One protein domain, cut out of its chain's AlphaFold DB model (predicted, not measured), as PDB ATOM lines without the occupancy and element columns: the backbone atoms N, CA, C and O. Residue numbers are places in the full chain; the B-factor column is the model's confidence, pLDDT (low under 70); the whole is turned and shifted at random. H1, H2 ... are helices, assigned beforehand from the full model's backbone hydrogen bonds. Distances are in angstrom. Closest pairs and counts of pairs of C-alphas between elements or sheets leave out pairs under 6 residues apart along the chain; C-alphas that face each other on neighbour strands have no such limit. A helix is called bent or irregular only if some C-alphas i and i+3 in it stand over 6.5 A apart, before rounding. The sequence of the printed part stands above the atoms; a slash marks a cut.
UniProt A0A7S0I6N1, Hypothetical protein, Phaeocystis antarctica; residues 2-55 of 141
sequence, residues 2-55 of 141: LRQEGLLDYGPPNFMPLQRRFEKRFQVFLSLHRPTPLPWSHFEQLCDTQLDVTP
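What this domain is: This is residues 2 to 55 of the 141 residues of the protein "Hypothetical protein" of Phaeocystis antarctica (UniProt A0A7S0I6N1). A loose, flat frame of chain holds two helices, H1 and H2, which come near each other at their beginnings and then run off toward opposite ends. A long unnamed stretch, residues 2 to 17, leads in and sticks out with residues 11 to 17; past H1 the chain folds back, sticking out with residues 31 to 36. The printed part has 54 residues with two named helices, H1 then H2, and no named strand; the class is all helix, but under half of the residues, 24, are in named elements. The whole is loose, with a radius of gyration of the C-alphas of 13.3 A, and spans 37 by 28 by 15 A.

How they stand to each other: After residues 2 to 17 come H1, residues 18 to 29, and, over a short link of 10 residues, H2, residues 40 to 51. The two helices only just touch, with 3 pairs of C-alphas within 8 A. H1 touches with residues 19 to 23 alone and H2 with residue 40 alone; the closest C-alphas, those of Gln 19 and Trp 40, are 6.5 A apart. Their lines stand at a steep tilt of 63 degrees, opposite ways, and their centres are 15.2 A apart. Residues 45 to 50 of H2 stand free. In H2 every O i to N i+4 pair is within hydrogen-bond range; in H1, 6 of 8 are.

Where its parts are: H1 begins at C-alpha 18, (72.127, -10.674, 96.560), and measures 17.9 A from first to last C-alpha. It is irregular: C-alphas 25 and 28 are 7.5 A apart. H2 measures 14.9 A and ends at C-alpha 51, (77.304, -14.793, 81.808). It is irregular, but only just: C-alphas 48 and 51 are 6.53 A apart.

The domain as a whole: The two C-alphas farthest apart, those of Glu 5 and His 33, are 37.6 A apart, while those of Leu 2 and Pro 55 are 11.0 A apart. The printed part has no cut and no long link between its helices. The mean pLDDT of the printed part is 85.9; residues 10 to 14 are under 70.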
ATOM      1  N   LEU A   2      71.440 -22.108  82.221       88.50
ATOM      2  CA  LEU A   2      70.275 -22.417  83.080       88.50
ATOM      3  C   LEU A   2      69.523 -21.197  83.646       88.50
ATOM      4  O   LEU A   2      68.298 -21.216  83.700       88.50
ATOM      5  N   ARG A   3      70.242 -20.138  84.051       85.62
ATOM      6  CA  ARG A   3      69.632 -18.888  84.533       85.62
ATOM      7  C   ARG A   3      68.894 -18.125  83.436       85.62
ATOM      8  O   ARG A   3      67.739 -17.768  83.620       85.62
ATOM      9  N   GLN A   4      69.546 -17.924  82.293       85.06
ATOM     10  CA  GLN A   4      68.933 -17.277  81.128       85.06
ATOM     11  C   GLN A   4      67.721 -18.070  80.608       85.06
ATOM     12  O   GLN A   4      66.774 -17.494  80.092       85.06
ATOM     13  N   GLU A   5      67.729 -19.393  80.785       85.12
ATOM     14  CA  GLU A   5      66.625 -20.290  80.427       85.12
ATOM     15  C   GLU A   5      65.538 -20.383  81.513       85.12
ATOM     16  O   GLU A   5      64.618 -21.183  81.384       85.12
ATOM     17  N   GLY A   6      65.635 -19.621  82.610       81.81
ATOM     18  CA  GLY A   6      64.640 -19.624  83.690       81.81
ATOM     19  C   GLY A   6      64.554 -20.932  84.491       81.81
ATOM     20  O   GLY A   6      63.610 -21.133  85.250       81.81
ATOM     21  N   LEU A   7      65.530 -21.831  84.340       84.56
ATOM     22  CA  LEU A   7      65.599 -23.123  85.037       84.56
ATOM     23  C   LEU A   7      66.274 -23.027  86.412       84.56
ATOM     24  O   LEU A   7      66.164 -23.945  87.231       84.56
ATOM     25  N   LEU A   8      66.991 -21.929  86.649       83.06
ATOM     26  CA  LEU A   8      67.665 -21.617  87.900       83.06
ATOM     27  C   LEU A   8      67.560 -20.115  88.167       83.06
ATOM     28  O   LEU A   8      67.923 -19.315  87.312       83.06
ATOM     29  N   ASP A   9      67.124 -19.732  89.358       72.50
ATOM     30  CA  ASP A   9      67.044 -18.331  89.770       72.50
ATOM     31  C   ASP A   9      67.711 -18.149  91.143       72.50
ATOM     32  O   ASP A   9      67.782 -19.082  91.946       72.50
ATOM     33  N   TYR A  10      68.188 -16.937  91.434       65.19
ATOM     34  CA  TYR A  10      68.689 -16.537  92.754       65.19
ATOM     35  C   TYR A  10      67.564 -16.396  93.801       65.19
ATOM     36  O   TYR A  10      67.832 -16.097  94.978       65.19
ATOM     37  N   GLY A  11      66.321 -16.632  93.367       62.41
ATOM     38  CA  GLY A  11      65.085 -16.493  94.120       62.41
ATOM     39  C   GLY A  11      64.720 -15.024  94.346       62.41
ATOM     40  O   GLY A  11      65.602 -14.156  94.334       62.41
ATOM     41  N   PRO A  12      63.437 -14.725  94.616       59.22
ATOM     42  CA  PRO A  12      63.039 -13.379  94.996       59.22
ATOM     43  C   PRO A  12      63.804 -12.942  96.259       59.22
ATOM     44  O   PRO A  12      64.095 -13.774  97.132       59.22
ATOM     45  N   PRO A  13      64.179 -11.654  96.375       59.31
ATOM     46  CA  PRO A  13      64.902 -11.127  97.524       59.31
ATOM     47  C   PRO A  13      63.971 -11.103  98.735       59.31
ATOM     48  O   PRO A  13      63.397 -10.079  99.073       59.31
ATOM     49  N   ASN A  14      63.795 -12.245  99.394       57.72
ATOM     50  CA  ASN A  14      62.760 -12.334 100.416       57.72
ATOM     51  C   ASN A  14      63.132 -11.562 101.691       57.72
ATOM     52  O   ASN A  14      62.226 -11.115 102.377       57.72
ATOM     53  N   PHE A  15      64.426 -11.328 101.979       71.19
ATOM     54  CA  PHE A  15      64.868 -10.555 103.162       71.19
ATOM     55  C   PHE A  15      66.261  -9.897 103.057       71.19
ATOM     56  O   PHE A  15      66.619  -9.081 103.905       71.19
ATOM     57  N   MET A  16      67.091 -10.254 102.068       80.62
ATOM     58  CA  MET A  16      68.478  -9.778 101.976       80.62
ATOM     59  C   MET A  16      68.918  -9.617 100.512       80.62
ATOM     60  O   MET A  16      68.716 -10.551  99.728       80.62
ATOM     61  N   PRO A  17      69.553  -8.486 100.136       87.06
ATOM     62  CA  PRO A  17      70.091  -8.289  98.791       87.06
ATOM     63  C   PRO A  17      71.099  -9.376  98.398       87.06
ATOM     64  O   PRO A  17      71.808  -9.919  99.251       87.06
ATOM     65  N   LEU A  18      71.193  -9.678  97.099       86.06
ATOM     66  CA  LEU A  18      72.127 -10.674  96.560       86.06
ATOM     67  C   LEU A  18      73.585 -10.378  96.952       86.06
ATOM     68  O   LEU A  18      74.274 -11.295  97.393       86.06
ATOM     69  N   GLN A  19      73.998  -9.107  96.921       91.06
ATOM     70  CA  GLN A  19      75.320  -8.664  97.373       91.06
ATOM     71  C   GLN A  19      75.636  -9.129  98.801       91.06
ATOM     72  O   GLN A  19      76.654  -9.770  99.041       91.06
ATOM     73  N   ARG A  20      74.737  -8.884  99.763       90.19
ATOM     74  CA  ARG A  20      74.970  -9.290 101.158       90.19
ATOM     75  C   ARG A  20      75.004 -10.809 101.326       90.19
ATOM     76  O   ARG A  20      75.749 -11.320 102.161       90.19
ATOM     77  N   ARG A  21      74.218 -11.547 100.533       89.38
ATOM     78  CA  ARG A  21      74.278 -13.019 100.504       89.38
ATOM     79  C   ARG A  21      75.633 -13.508  99.983       89.38
ATOM     80  O   ARG A  21      76.194 -14.435 100.563       89.38
ATOM     81  N   PHE A  22      76.161 -12.867  98.939       91.00
ATOM     82  CA  PHE A  22      77.494 -13.133  98.398       91.00
ATOM     83  C   PHE A  22      78.578 -12.858  99.445       91.00
ATOM     84  O   PHE A  22      79.323 -13.767  99.805       91.00
ATOM     85  N   GLU A  23      78.616 -11.651 100.013       91.56
ATOM     86  CA  GLU A  23      79.621 -11.250 101.007       91.56
ATOM     87  C   GLU A  23      79.633 -12.198 102.209       91.56
ATOM     88  O   GLU A  23      80.687 -12.693 102.607       91.56
ATOM     89  N   LYS A  24      78.453 -12.558 102.730       91.69
ATOM     90  CA  LYS A  24      78.331 -13.518 103.833       91.69
ATOM     91  C   LYS A  24      78.833 -14.916 103.460       91.69
ATOM     92  O   LYS A  24      79.419 -15.595 104.301       91.69
ATOM     93  N   ARG A  25      78.617 -15.374 102.220       91.12
ATOM     94  CA  ARG A  25      79.092 -16.688 101.750       91.12
ATOM     95  C   ARG A  25      80.617 -16.741 101.655       91.12
ATOM     96  O   ARG A  25      81.192 -17.779 101.978       91.12
ATOM     97  N   PHE A  26      81.251 -15.646 101.244       92.56
ATOM     98  CA  PHE A  26      82.702 -15.562 101.061       92.56
ATOM     99  C   PHE A  26      83.444 -14.929 102.247       92.56
ATOM    100  O   PHE A  26      84.669 -14.833 102.209       92.56
ATOM    101  N   GLN A  27      82.741 -14.572 103.329       91.94
ATOM    102  CA  GLN A  27      83.315 -13.902 104.503       91.94
ATOM    103  C   GLN A  27      84.534 -14.630 105.090       91.94
ATOM    104  O   GLN A  27      85.471 -13.996 105.560       91.94
ATOM    105  N   VAL A  28      84.540 -15.966 105.019       91.69
ATOM    106  CA  VAL A  28      85.613 -16.824 105.548       91.69
ATOM    107  C   VAL A  28      86.948 -16.616 104.833       91.69
ATOM    108  O   VAL A  28      87.993 -16.955 105.376       91.69
ATOM    109  N   PHE A  29      86.920 -16.055 103.626       92.44
ATOM    110  CA  PHE A  29      88.109 -15.796 102.827       92.44
ATOM    111  C   PHE A  29      88.629 -14.368 102.991       92.44
ATOM    112  O   PHE A  29      89.747 -14.105 102.571       92.44
ATOM    113  N   LEU A  30      87.881 -13.453 103.622       86.75
ATOM    114  CA  LEU A  30      88.266 -12.035 103.733       86.75
ATOM    115  C   LEU A  30      89.575 -11.810 104.503       86.75
ATOM    116  O   LEU A  30      90.223 -10.786 104.314       86.75
ATOM    117  N   SER A  31      89.989 -12.763 105.342       88.44
ATOM    118  CA  SER A  31      91.273 -12.719 106.046       88.44
ATOM    119  C   SER A  31      92.461 -13.208 105.206       88.44
ATOM    120  O   SER A  31      93.612 -13.072 105.635       88.44
ATOM    121  N   LEU A  32      92.221 -13.806 104.034       90.38
ATOM    122  CA  LEU A  32      93.286 -14.287 103.159       90.38
ATOM    123  C   LEU A  32      94.019 -13.109 102.519       90.38
ATOM    124  O   LEU A  32      93.433 -12.298 101.808       90.38
ATOM    125  N   HIS A  33      95.333 -13.059 102.730       85.25
ATOM    126  CA  HIS A  33      96.189 -12.066 102.084       85.25
ATOM    127  C   HIS A  33      96.476 -12.415 100.618       85.25
ATOM    128  O   HIS A  33      96.594 -11.509  99.794       85.25
ATOM    129  N   ARG A  34      96.618 -13.709 100.284       89.19
ATOM    130  CA  ARG A  34      96.854 -14.198  98.915       89.19
ATOM    131  C   ARG A  34      96.264 -15.607  98.705       89.19
ATOM    132  O   ARG A  34      96.516 -16.468  99.546       89.19
ATOM    133  N   PRO A  35      95.562 -15.868  97.584       88.56
ATOM    134  CA  PRO A  35      95.071 -14.867  96.633       88.56
ATOM    135  C   PRO A  35      94.047 -13.937  97.301       88.56
ATOM    136  O   PRO A  35      93.295 -14.369  98.174       88.56
ATOM    137  N   THR A  36      94.044 -12.657  96.920       88.50
ATOM    138  CA  THR A  36      93.056 -11.692  97.423       88.50
ATOM    139  C   THR A  36      91.655 -12.132  96.980       88.50
ATOM    140  O   THR A  36      91.474 -12.410  95.791       88.50
ATOM    141  N   PRO A  37      90.662 -12.203  97.885       90.06
ATOM    142  CA  PRO A  37      89.295 -12.559  97.519       90.06
ATOM    143  C   PRO A  37      88.708 -11.599  96.485       90.06
ATOM    144  O   PRO A  37      88.915 -10.386  96.557       90.06
ATOM    145  N   LEU A  38      87.942 -12.145  95.543       90.38
ATOM    146  CA  LEU A  38      87.266 -11.342  94.531       90.38
ATOM    147  C   LEU A  38      86.095 -10.568  95.167       90.38
ATOM    148  O   LEU A  38      85.270 -11.180  95.853       90.38
ATOM    149  N   PRO A  39      86.002  -9.243  94.952       90.88
ATOM    150  CA  PRO A  39      84.907  -8.436  95.479       90.88
ATOM    151  C   PRO A  39      83.601  -8.689  94.716       90.88
ATOM    152  O   PRO A  39      83.607  -9.202  93.596       90.88
ATOM    153  N   TRP A  40      82.478  -8.246  95.295       92.75
ATOM    154  CA  TRP A  40      81.162  -8.282  94.640       92.75
ATOM    155  C   TRP A  40      81.180  -7.660  93.237       92.75
ATOM    156  O   TRP A  40      80.646  -8.252  92.306       92.75
ATOM    157  N   SER A  41      81.854  -6.520  93.066       94.38
ATOM    158  CA  SER A  41      81.939  -5.819  91.778       94.38
ATOM    159  C   SER A  41      82.532  -6.678  90.661       94.38
ATOM    160  O   SER A  41      82.133  -6.550  89.510       94.38
ATOM    161  N   HIS A  42      83.449  -7.591  90.989       93.38
ATOM    162  CA  HIS A  42      84.003  -8.518  90.007       93.38
ATOM    163  C   HIS A  42      82.969  -9.562  89.570       93.38
ATOM    164  O   HIS A  42      82.883  -9.895  88.391       93.38
ATOM    165  N   PHE A  43      82.172 -10.073  90.514       91.00
ATOM    166  CA  PHE A  43      81.088 -11.005  90.211       91.00
ATOM    167  C   PHE A  43      79.994 -10.341  89.364       91.00
ATOM    168  O   PHE A  43      79.581 -10.911  88.360       91.00
ATOM    169  N   GLU A  44      79.577  -9.129  89.733       92.12
ATOM    170  CA  GLU A  44      78.598  -8.333  88.985       92.12
ATOM    171  C   GLU A  44      79.076  -8.063  87.553       92.12
ATOM    172  O   GLU A  44      78.386  -8.406  86.596       92.12
ATOM    173  N   GLN A  45      80.323  -7.605  87.391       94.31
ATOM    174  CA  GLN A  45      80.922  -7.400  86.074       94.31
ATOM    175  C   GLN A  45      80.957  -8.691  85.244       94.31
ATOM    176  O   GLN A  45      80.661  -8.661  84.050       94.31
ATOM    177  N   LEU A  46      81.318  -9.833  85.838       90.94
ATOM    178  CA  LEU A  46      81.339 -11.117  85.133       90.94
ATOM    179  C   LEU A  46      79.934 -11.531  84.666       90.94
ATOM    180  O   LEU A  46      79.781 -12.048  83.556       90.94
ATOM    181  N   CYS A  47      78.915 -11.300  85.496       88.19
ATOM    182  CA  CYS A  47      77.526 -11.536  85.122       88.19
ATOM    183  C   CYS A  47      77.133 -10.671  83.923       88.19
ATOM    184  O   CYS A  47      76.773 -11.224  82.884       88.19
ATOM    185  N   ASP A  48      77.314  -9.357  84.031       88.88
ATOM    186  CA  ASP A  48      76.843  -8.393  83.033       88.88
ATOM    187  C   ASP A  48      77.611  -8.461  81.708       88.88
ATOM    188  O   ASP A  48      77.048  -8.197  80.648       88.88
ATOM    189  N   THR A  49      78.899  -8.819  81.741       89.50
ATOM    190  CA  THR A  49      79.761  -8.786  80.543       89.50
ATOM    191  C   THR A  49      79.969 -10.142  79.882       89.50
ATOM    192  O   THR A  49      80.410 -10.189  78.736       89.50
ATOM    193  N   GLN A  50      79.676 -11.244  80.577       87.88
ATOM    194  CA  GLN A  50      79.878 -12.592  80.043       87.88
ATOM    195  C   GLN A  50      78.639 -13.458  80.266       87.88
ATOM    196  O   GLN A  50      77.980 -13.867  79.316       87.88
ATOM    197  N   LEU A  51      78.272 -13.729  81.520       85.25
ATOM    198  CA  LEU A  51      77.304 -14.793  81.808       85.25
ATOM    199  C   LEU A  51      75.860 -14.471  81.413       85.25
ATOM    200  O   LEU A  51      75.092 -15.416  81.248       85.25
ATOM    201  N   ASP A  52      75.473 -13.200  81.305       86.19
ATOM    202  CA  ASP A  52      74.122 -12.771  80.904       86.19
ATOM    203  C   ASP A  52      73.997 -12.397  79.431       86.19
ATOM    204  O   ASP A  52      72.902 -12.467  78.881       86.19
ATOM    205  N   VAL A  53      75.111 -12.068  78.780       88.75
ATOM    206  CA  VAL A  53      75.129 -11.665  77.367       88.75
ATOM    207  C   VAL A  53      75.495 -12.809  76.426       88.75
ATOM    208  O   VAL A  53      75.040 -12.818  75.285       88.75
ATOM    209  N   THR A  54      76.284 -13.793  76.875       92.06
ATOM    210  CA  THR A  54      76.651 -14.942  76.037       92.06
ATOM    211  C   THR A  54      75.428 -15.833  75.790       92.06
ATOM    212  O   THR A  54      74.787 -16.249  76.763       92.06
ATOM    213  N   PRO A  55      75.117 -16.188  74.528       92.31
ATOM    214  CA  PRO A  55      73.987 -17.050  74.199       92.31
ATOM    215  C   PRO A  55      73.994 -18.387  74.965       92.31
ATOM    216  O   PRO A  55      75.055 -18.998  75.139       92.31
TER     217      PRO A  55